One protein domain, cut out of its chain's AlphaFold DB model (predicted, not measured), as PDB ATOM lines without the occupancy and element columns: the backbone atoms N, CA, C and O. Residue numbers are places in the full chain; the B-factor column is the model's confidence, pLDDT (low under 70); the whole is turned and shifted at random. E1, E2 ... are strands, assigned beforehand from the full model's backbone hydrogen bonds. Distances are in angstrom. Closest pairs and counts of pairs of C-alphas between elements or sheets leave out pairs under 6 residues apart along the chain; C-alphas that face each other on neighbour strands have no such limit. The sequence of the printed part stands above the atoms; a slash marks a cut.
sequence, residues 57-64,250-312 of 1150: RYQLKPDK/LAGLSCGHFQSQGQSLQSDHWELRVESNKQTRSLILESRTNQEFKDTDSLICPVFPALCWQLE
ATOM      1  N   ARG A  57     201.346 175.167 218.995       78.62
ATOM      2  CA  ARG A  57     200.242 175.166 219.946       78.62
ATOM      3  C   ARG A  57     200.096 176.553 220.537       78.62
ATOM      4  O   ARG A  57     201.084 177.182 220.913       78.62
ATOM      5  N   TYR A  58     198.861 176.993 220.652       82.69
ATOM      6  CA  TYR A  58     198.490 178.229 221.302       82.69
ATOM      7  C   TYR A  58     197.474 177.915 222.390       82.69
ATOM      8  O   TYR A  58     196.485 177.232 222.138       82.69
ATOM      9  N   GLN A  59     197.719 178.384 223.605       84.62
ATOM     10  CA  GLN A  59     196.730 178.340 224.666       84.62
ATOM     11  C   GLN A  59     195.783 179.524 224.471       84.62
ATOM     12  O   GLN A  59     196.212 180.676 224.441       84.62
ATOM     13  N   LEU A  60     194.499 179.216 224.308       84.50
ATOM     14  CA  LEU A  60     193.414 180.179 224.235       84.50
ATOM     15  C   LEU A  60     192.839 180.362 225.634       84.50
ATOM     16  O   LEU A  60     192.189 179.461 226.175       84.50
ATOM     17  N   LYS A  61     193.070 181.539 226.211       81.44
ATOM     18  CA  LYS A  61     192.460 181.937 227.481       81.44
ATOM     19  C   LYS A  61     191.439 183.040 227.222       81.44
ATOM     20  O   LYS A  61     191.811 184.058 226.635       81.44
ATOM     21  N   PRO A  62     190.170 182.860 227.618       85.69
ATOM     22  CA  PRO A  62     189.242 183.976 227.616       85.69
ATOM     23  C   PRO A  62     189.676 184.980 228.693       85.69
ATOM     24  O   PRO A  62     190.098 184.586 229.780       85.69
ATOM     25  N   ASP A  63     189.569 186.270 228.392       84.50
ATOM     26  CA  ASP A  63     189.845 187.363 229.330       84.50
ATOM     27  C   ASP A  63     188.868 187.374 230.517       84.50
ATOM     28  O   ASP A  63     189.223 187.789 231.616       84.50
ATOM     29  N   LYS A  64     187.644 186.878 230.312       87.62
ATOM     30  CA  LYS A  64     186.557 186.850 231.299       87.62
ATOM     31  C   LYS A  64     185.966 185.451 231.458       87.62
ATOM     32  O   LYS A  64     186.015 184.616 230.557       87.62
ATOM     33  N   LEU A 250     183.056 176.253 227.284       82.75
ATOM     34  CA  LEU A 250     184.300 176.044 226.540       82.75
ATOM     35  C   LEU A 250     184.386 174.635 225.934       82.75
ATOM     36  O   LEU A 250     184.886 174.487 224.823       82.75
ATOM     37  N   ALA A 251     183.857 173.612 226.616       77.75
ATOM     38  CA  ALA A 251     183.844 172.235 226.117       77.75
ATOM     39  C   ALA A 251     183.001 172.032 224.841       77.75
ATOM     40  O   ALA A 251     183.213 171.056 224.128       77.75
ATOM     41  N   GLY A 252     182.057 172.935 224.553       78.50
ATOM     42  CA  GLY A 252     181.234 172.899 223.341       78.50
ATOM     43  C   GLY A 252     181.833 173.644 222.143       78.50
ATOM     44  O   GLY A 252     181.231 173.645 221.071       78.50
ATOM     45  N   LEU A 253     182.986 174.304 222.306       84.56
ATOM     46  CA  LEU A 253     183.623 175.072 221.237       84.56
ATOM     47  C   LEU A 253     184.445 174.181 220.293       84.56
ATOM     48  O   LEU A 253     184.926 173.109 220.643       84.56
ATOM     49  N   SER A 254     184.634 174.667 219.069       82.94
ATOM     50  CA  SER A 254     185.339 173.997 217.968       82.94
ATOM     51  C   SER A 254     186.015 175.059 217.103       82.94
ATOM     52  O   SER A 254     185.665 176.233 217.208       82.94
ATOM     53  N   CYS A 255     186.947 174.681 216.222       82.88
ATOM     54  CA  CYS A 255     187.687 175.641 215.385       82.88
ATOM     55  C   CYS A 255     186.773 176.614 214.626       82.88
ATOM     56  O   CYS A 255     187.017 177.814 214.653       82.88
ATOM     57  N   GLY A 256     185.676 176.116 214.044       81.81
ATOM     58  CA  GLY A 256     184.717 176.940 213.299       81.81
ATOM     59  C   GLY A 256     184.010 178.029 214.118       81.81
ATOM     60  O   GLY A 256     183.419 178.930 213.534       81.81
ATOM     61  N   HIS A 257     184.085 177.984 215.452       88.81
ATOM     62  CA  HIS A 257     183.562 179.037 216.322       88.81
ATOM     63  C   HIS A 257     184.514 180.230 216.475       88.81
ATOM     64  O   HIS A 257     184.121 181.228 217.067       88.81
ATOM     65  N   PHE A 258     185.743 180.147 215.964       87.88
ATOM     66  CA  PHE A 258     186.754 181.195 216.080       87.88
ATOM     67  C   PHE A 258     187.052 181.842 214.729       87.88
ATOM     68  O   PHE A 258     187.088 181.171 213.697       87.88
ATOM     69  N   GLN A 259     187.313 183.147 214.740       87.12
ATOM     70  CA  GLN A 259     187.681 183.941 213.573       87.12
ATOM     71  C   GLN A 259     188.968 184.722 213.838       87.12
ATOM     72  O   GLN A 259     189.132 185.305 214.909       87.12
ATOM     73  N   SER A 260     189.854 184.762 212.845       84.19
ATOM     74  CA  SER A 260     191.038 185.627 212.815       84.19
ATOM     75  C   SER A 260     190.981 186.495 211.561       84.19
ATOM     76  O   SER A 260     190.676 185.996 210.478       84.19
ATOM     77  N   GLN A 261     191.209 187.804 211.707       77.62
ATOM     78  CA  GLN A 261     191.164 188.786 210.607       77.62
ATOM     79  C   GLN A 261     189.876 188.716 209.748       77.62
ATOM     80  O   GLN A 261     189.901 188.928 208.539       77.62
ATOM     81  N   GLY A 262     188.733 188.392 210.365       73.62
ATOM     82  CA  GLY A 262     187.435 188.282 209.684       73.62
ATOM     83  C   GLY A 262     187.189 186.962 208.940       73.62
ATOM     84  O   GLY A 262     186.129 186.799 208.341       73.62
ATOM     85  N   GLN A 263     188.118 186.000 208.992       80.38
ATOM     86  CA  GLN A 263     187.937 184.658 208.433       80.38
ATOM     87  C   GLN A 263     187.809 183.611 209.539       80.38
ATOM     88  O   GLN A 263     188.563 183.617 210.511       80.38
ATOM     89  N   SER A 264     186.863 182.682 209.381       83.44
ATOM     90  CA  SER A 264     186.690 181.571 210.324       83.44
ATOM     91  C   SER A 264     187.850 180.588 210.225       83.44
ATOM     92  O   SER A 264     188.252 180.207 209.119       83.44
ATOM     93  N   LEU A 265     188.367 180.156 211.377       82.44
ATOM     94  CA  LEU A 265     189.410 179.143 211.436       82.44
ATOM     95  C   LEU A 265     188.879 177.834 210.848       82.44
ATOM     96  O   LEU A 265     187.905 177.254 211.329       82.44
ATOM     97  N   GLN A 266     189.549 177.363 209.801       77.56
ATOM     98  CA  GLN A 266     189.224 176.099 209.154       77.56
ATOM     99  C   GLN A 266     189.816 174.938 209.956       77.56
ATOM    100  O   GLN A 266     190.999 174.967 210.311       77.56
ATOM    101  N   SER A 267     189.020 173.893 210.189       71.69
ATOM    102  CA  SER A 267     189.461 172.658 210.858       71.69
ATOM    103  C   SER A 267     190.578 171.924 210.109       71.69
ATOM    104  O   SER A 267     191.277 171.102 210.696       71.69
ATOM    105  N   ASP A 268     190.764 172.229 208.825       61.03
ATOM    106  CA  ASP A 268     191.823 171.656 207.989       61.03
ATOM    107  C   ASP A 268     193.202 172.246 208.326       61.03
ATOM    108  O   ASP A 268     194.231 171.597 208.144       61.03
ATOM    109  N   HIS A 269     193.237 173.463 208.874       65.81
ATOM    110  CA  HIS A 269     194.473 174.158 209.247       65.81
ATOM    111  C   HIS A 269     194.702 174.195 210.755       65.81
ATOM    112  O   HIS A 269     195.849 174.267 211.193       65.81
ATOM    113  N   TRP A 270     193.636 174.116 211.548       75.19
ATOM    114  CA  TRP A 270     193.688 174.259 212.995       75.19
ATOM    115  C   TRP A 270     192.930 173.129 213.682       75.19
ATOM    116  O   TRP A 270     191.905 172.658 213.198       75.19
ATOM    117  N   GLU A 271     193.426 172.694 214.830       78.81
ATOM    118  CA  GLU A 271     192.744 171.756 215.712       78.81
ATOM    119  C   GLU A 271     192.560 172.395 217.085       78.81
ATOM    120  O   GLU A 271     193.496 172.973 217.627       78.81
ATOM    121  N   LEU A 272     191.354 172.305 217.644       81.69
ATOM    122  CA  LEU A 272     191.039 172.815 218.973       81.69
ATOM    123  C   LEU A 272     190.840 171.631 219.918       81.69
ATOM    124  O   LEU A 272     189.986 170.781 219.671       81.69
ATOM    125  N   ARG A 273     191.615 171.581 221.000       76.19
ATOM    126  CA  ARG A 273     191.531 170.553 222.042       76.19
ATOM    127  C   ARG A 273     191.250 171.185 223.395       76.19
ATOM    128  O   ARG A 273     191.697 172.294 223.674       76.19
ATOM    129  N   VAL A 274     190.538 170.456 224.247       72.75
ATOM    130  CA  VAL A 274     190.348 170.827 225.653       72.75
ATOM    131  C   VAL A 274     191.350 170.034 226.480       72.75
ATOM    132  O   VAL A 274     191.280 168.808 226.532       72.75
ATOM    133  N   GLU A 275     192.280 170.721 227.131       68.50
ATOM    134  CA  GLU A 275     193.230 170.099 228.048       68.50
ATOM    135  C   GLU A 275     192.735 170.275 229.486       68.50
ATOM    136  O   GLU A 275     192.390 171.381 229.909       68.50
ATOM    137  N   SER A 276     192.638 169.164 230.219       56.38
ATOM    138  CA  SER A 276     192.114 169.135 231.586       56.38
ATOM    139  C   SER A 276     193.270 168.961 232.564       56.38
ATOM    140  O   SER A 276     193.813 167.864 232.667       56.38
ATOM    141  N   ASN A 277     193.627 170.008 233.307       53.84
ATOM    142  CA  ASN A 277     194.486 169.872 234.483       53.84
ATOM    143  C   ASN A 277     193.627 169.859 235.753       53.84
ATOM    144  O   ASN A 277     192.498 170.343 235.741       53.84
ATOM    145  N   LYS A 278     194.157 169.318 236.861       45.22
ATOM    146  CA  LYS A 278     193.425 169.047 238.124       45.22
ATOM    147  C   LYS A 278     192.647 170.238 238.733       45.22
ATOM    148  O   LYS A 278     191.925 170.022 239.700       45.22
ATOM    149  N   GLN A 279     192.779 171.462 238.209       44.97
ATOM    150  CA  GLN A 279     192.081 172.662 238.693       44.97
ATOM    151  C   GLN A 279     191.522 173.604 237.599       44.97
ATOM    152  O   GLN A 279     190.755 174.496 237.947       44.97
ATOM    153  N   THR A 280     191.842 173.432 236.307       52.78
ATOM    154  CA  THR A 280     191.359 174.305 235.209       52.78
ATOM    155  C   THR A 280     191.318 173.568 233.864       52.78
ATOM    156  O   THR A 280     192.199 172.753 233.567       52.78
ATOM    157  N   ARG A 281     190.308 173.856 233.025       63.81
ATOM    158  CA  ARG A 281     190.271 173.441 231.612       63.81
ATOM    159  C   ARG A 281     190.776 174.578 230.729       63.81
ATOM    160  O   ARG A 281     190.287 175.698 230.834       63.81
ATOM    161  N   SER A 282     191.731 174.303 229.845       69.69
ATOM    162  CA  SER A 282     192.200 175.285 228.860       69.69
ATOM    163  C   SER A 282     191.988 174.807 227.434       69.69
ATOM    164  O   SER A 282     192.144 173.622 227.139       69.69
ATOM    165  N   LEU A 283     191.651 175.743 226.548       82.56
ATOM    166  CA  LEU A 283     191.552 175.489 225.120       82.56
ATOM    167  C   LEU A 283     192.939 175.589 224.484       82.56
ATOM    168  O   LEU A 283     193.635 176.587 224.655       82.56
ATOM    169  N   ILE A 284     193.336 174.557 223.751       82.38
ATOM    170  CA  ILE A 284     194.593 174.493 223.010       82.38
ATOM    171  C   ILE A 284     194.268 174.495 221.524       82.38
ATOM    172  O   ILE A 284     193.562 173.616 221.038       82.38
ATOM    173  N   LEU A 285     194.795 175.479 220.811       82.19
ATOM    174  CA  LEU A 285     194.690 175.622 219.369       82.19
ATOM    175  C   LEU A 285     196.018 175.205 218.726       82.19
ATOM    176  O   LEU A 285     197.043 175.852 218.926       82.19
ATOM    177  N   GLU A 286     196.020 174.114 217.972       78.00
ATOM    178  CA  GLU A 286     197.207 173.522 217.351       78.00
ATOM    179  C   GLU A 286     197.162 173.696 215.829       78.00
ATOM    180  O   GLU A 286     196.168 173.379 215.175       78.00
ATOM    181  N   SER A 287     198.239 174.225 215.254       72.69
ATOM    182  CA  SER A 287     198.360 174.432 213.812       72.69
ATOM    183  C   SER A 287     198.726 173.135 213.099       72.69
ATOM    184  O   SER A 287     199.837 172.624 213.263       72.69
ATOM    185  N   ARG A 288     197.833 172.634 212.243       61.81
ATOM    186  CA  ARG A 288     198.043 171.420 211.437       61.81
ATOM    187  C   ARG A 288     199.085 171.616 210.340       61.81
ATOM    188  O   ARG A 288     199.778 170.666 209.996       61.81
ATOM    189  N   THR A 289     199.219 172.837 209.825       61.59
ATOM    190  CA  THR A 289     200.117 173.199 208.713       61.59
ATOM    191  C   THR A 289     201.346 173.987 209.167       61.59
ATOM    192  O   THR A 289     202.089 174.512 208.338       61.59
ATOM    193  N   ASN A 290     201.575 174.076 210.483       63.84
ATOM    194  CA  ASN A 290     202.636 174.889 211.082       63.84
ATOM    195  C   ASN A 290     202.531 176.387 210.704       63.84
ATOM    196  O   ASN A 290     203.526 177.109 210.759       63.84
ATOM    197  N   GLN A 291     201.328 176.842 210.327       67.56
ATOM    198  CA  GLN A 291     200.947 178.252 210.254       67.56
ATOM    199  C   GLN A 291     201.094 178.911 211.628       67.56
ATOM    200  O   GLN A 291     200.759 178.307 212.651       67.56
ATOM    201  N   GLU A 292     201.566 180.155 211.632       73.00
ATOM    202  CA  GLU A 292     201.705 180.967 212.836       73.00
ATOM    203  C   GLU A 292     200.733 182.142 212.812       73.00
ATOM    204  O   GLU A 292     200.580 182.811 211.789       73.00
ATOM    205  N   PHE A 293     200.135 182.421 213.967       75.00
ATOM    206  CA  PHE A 293     199.585 183.740 214.247       75.00
ATOM    207  C   PHE A 293     200.732 184.738 214.422       75.00
ATOM    208  O   PHE A 293     201.731 184.435 215.087       75.00
ATOM    209  N   LYS A 294     200.584 185.926 213.836       70.56
ATOM    210  CA  LYS A 294     201.446 187.075 214.126       70.56
ATOM    211  C   LYS A 294     201.162 187.547 215.551       70.56
ATOM    212  O   LYS A 294     200.044 187.406 216.035       70.56
ATOM    213  N   ASP A 295     202.139 188.175 216.204       65.31
ATOM    214  CA  ASP A 295     201.977 188.656 217.589       65.31
ATOM    215  C   ASP A 295     200.869 189.732 217.736       65.31
ATOM    216  O   ASP A 295     200.456 190.054 218.844       65.31
ATOM    217  N   THR A 296     200.359 190.270 216.621       58.81
ATOM    218  CA  THR A 296     199.246 191.232 216.550       58.81
ATOM    219  C   THR A 296     197.878 190.603 216.263       58.81
ATOM    220  O   THR A 296     196.888 191.330 216.192       58.81
ATOM    221  N   ASP A 297     197.799 189.295 216.012       69.19
ATOM    222  CA  ASP A 297     196.537 188.648 215.652       69.19
ATOM    223  C   ASP A 297     195.642 188.476 216.887       69.19
ATOM    224  O   ASP A 297     196.066 187.961 217.921       69.19
ATOM    225  N   SER A 298     194.377 188.890 216.768       72.12
ATOM    226  CA  SER A 298     193.343 188.673 217.782       72.12
ATOM    227  C   SER A 298     192.327 187.653 217.281       72.12
ATOM    228  O   SER A 298     191.946 187.652 216.108       72.12
ATOM    229  N   LEU A 299     191.901 186.768 218.179       82.75
ATOM    230  CA  LEU A 299     190.883 185.764 217.899       82.75
ATOM    231  C   LEU A 299     189.549 186.200 218.485       82.75
ATOM    232  O   LEU A 299     189.453 186.576 219.651       82.75
ATOM    233  N   ILE A 300     188.516 186.124 217.656       84.75
ATOM    234  CA  ILE A 300     187.148 186.473 218.022       84.75
ATOM    235  C   ILE A 300     186.323 185.194 217.991       84.75
ATOM    236  O   ILE A 300     186.434 184.408 217.053       84.75
ATOM    237  N   CYS A 301     185.479 184.986 218.998       86.75
ATOM    238  CA  CYS A 301     184.485 183.917 218.995       86.75
ATOM    239  C   CYS A 301     183.096 184.544 218.824       86.75
ATOM    240  O   CYS A 301     182.554 185.054 219.805       86.75
ATOM    241  N   PRO A 302     182.485 184.536 217.622       84.06
ATOM    242  CA  PRO A 302     181.193 185.191 217.400       84.06
ATOM    243  C   PRO A 302     180.054 184.640 218.269       84.06
ATOM    244  O   PRO A 302     179.073 185.337 218.514       84.06
ATOM    245  N   VAL A 303     180.178 183.405 218.768       84.00
ATOM    246  CA  VAL A 303     179.220 182.810 219.719       84.00
ATOM    247  C   VAL A 303     179.205 183.585 221.047       84.00
ATOM    248  O   VAL A 303     178.135 183.780 221.641       84.00
ATOM    249  N   PHE A 304     180.376 184.080 221.467       85.94
ATOM    250  CA  PHE A 304     180.617 184.844 222.692       85.94
ATOM    251  C   PHE A 304     181.403 186.136 222.387       85.94
ATOM    252  O   PHE A 304     182.576 186.244 222.742       85.94
ATOM    253  N   PRO A 305     180.769 187.138 221.750       80.44
ATOM    254  CA  PRO A 305     181.455 188.343 221.270       80.44
ATOM    255  C   PRO A 305     181.992 189.239 222.398       80.44
ATOM    256  O   PRO A 305     182.833 190.094 222.153       80.44
ATOM    257  N   ALA A 306     181.513 189.043 223.631       81.19
ATOM    258  CA  ALA A 306     181.958 189.764 224.823       81.19
ATOM    259  C   ALA A 306     183.303 189.260 225.396       81.19
ATOM    260  O   ALA A 306     183.850 189.898 226.305       81.19
ATOM    261  N   LEU A 307     183.803 188.118 224.902       84.31
ATOM    262  CA  LEU A 307     185.080 187.526 225.297       84.31
ATOM    263  C   LEU A 307     186.188 187.930 224.328       84.31
ATOM    264  O   LEU A 307     186.093 187.684 223.122       84.31
ATOM    265  N   CYS A 308     187.272 188.459 224.879       83.38
ATOM    266  CA  CYS A 308     188.535 188.606 224.175       83.38
ATOM    267  C   CYS A 308     189.407 187.383 224.465       83.38
ATOM    268  O   CYS A 308     189.484 186.908 225.598       83.38
ATOM    269  N   TRP A 309     190.083 186.870 223.443       85.12
ATOM    270  CA  TRP A 309     190.912 185.677 223.578       85.12
ATOM    271  C   TRP A 309     192.382 186.054 223.596       85.12
ATOM    272  O   TRP A 309     192.912 186.582 222.619       85.12
ATOM    273  N   GLN A 310     193.043 185.760 224.711       80.81
ATOM    274  CA  GLN A 310     194.490 185.837 224.806       80.81
ATOM    275  C   GLN A 310     195.094 184.602 224.148       80.81
ATOM    276  O   GLN A 310     194.728 183.466 224.466       80.81
ATOM    277  N   LEU A 311     196.006 184.854 223.213       81.88
ATOM    278  CA  LEU A 311     196.702 183.835 222.448       81.88
ATOM    279  C   LEU A 311     198.136 183.700 222.969       81.88
ATOM    280  O   LEU A 311     199.016 184.480 222.612       81.88
ATOM    281  N   GLU A 312     198.391 182.700 223.806       80.50
ATOM    282  CA  GLU A 312     199.733 182.440 224.337       80.50
ATOM    283  C   GLU A 312     200.378 181.278 223.580       80.50
ATOM    284  O   GLU A 312     199.769 180.219 223.445       80.50
TER     285      GLU A 312
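Overview. This is residues 57 to 64 and 250 to 312 of the 1150 residues of a protein of Vibrio navarrensis (UniProt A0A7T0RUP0). Little regular structure: one strongly twisted sheet, its hairpin E2-E3 reaching to Lys 278 at one end of the longest axis, with loop residues 261 to 269 and 288 to 292 toward the other end. The printed part has 71 residues, 27 of them in four named strands, E1 to E4 along the chain, with no named helix: all strand. The sheet is antiparallel, order E2 - E3 - E1 - E4. It is compact, radius of gyration of the C-alphas 11.5 A, spanning 32 by 26 by 23 A.

Arrangement. E1, residues 57 to 62, is antiparallel to E3, residues 280 to 287, at 136 degrees; N 58 and O 285 are within hydrogen-bond range, 2.8 A. E2, residues 270 to 277, forms a hairpin with E3, with N 273 and O 284 at 2.8 A. E4, residues 308 to 312, pairs antiparallel with E1, N 310 and O 61 at 2.8 A. E2 and E4 are apart.

Along the chain. E1 begins at C-alpha 57 (200.242, 175.166, 219.946) and is 16.0 A long; E2 is 21.9 A, E3 22.5 A. E4, 12.8 A, ends at C-alpha 312 (199.733, 182.440, 224.337).

Size, cuts and confidence. Residues 65 to 249 are not printed; C-alphas 64 and 250 are 12.0 A apart across the cut. The link E3 to E4 is long. Low confidence, pLDDT under 70, includes residues 275 to 282.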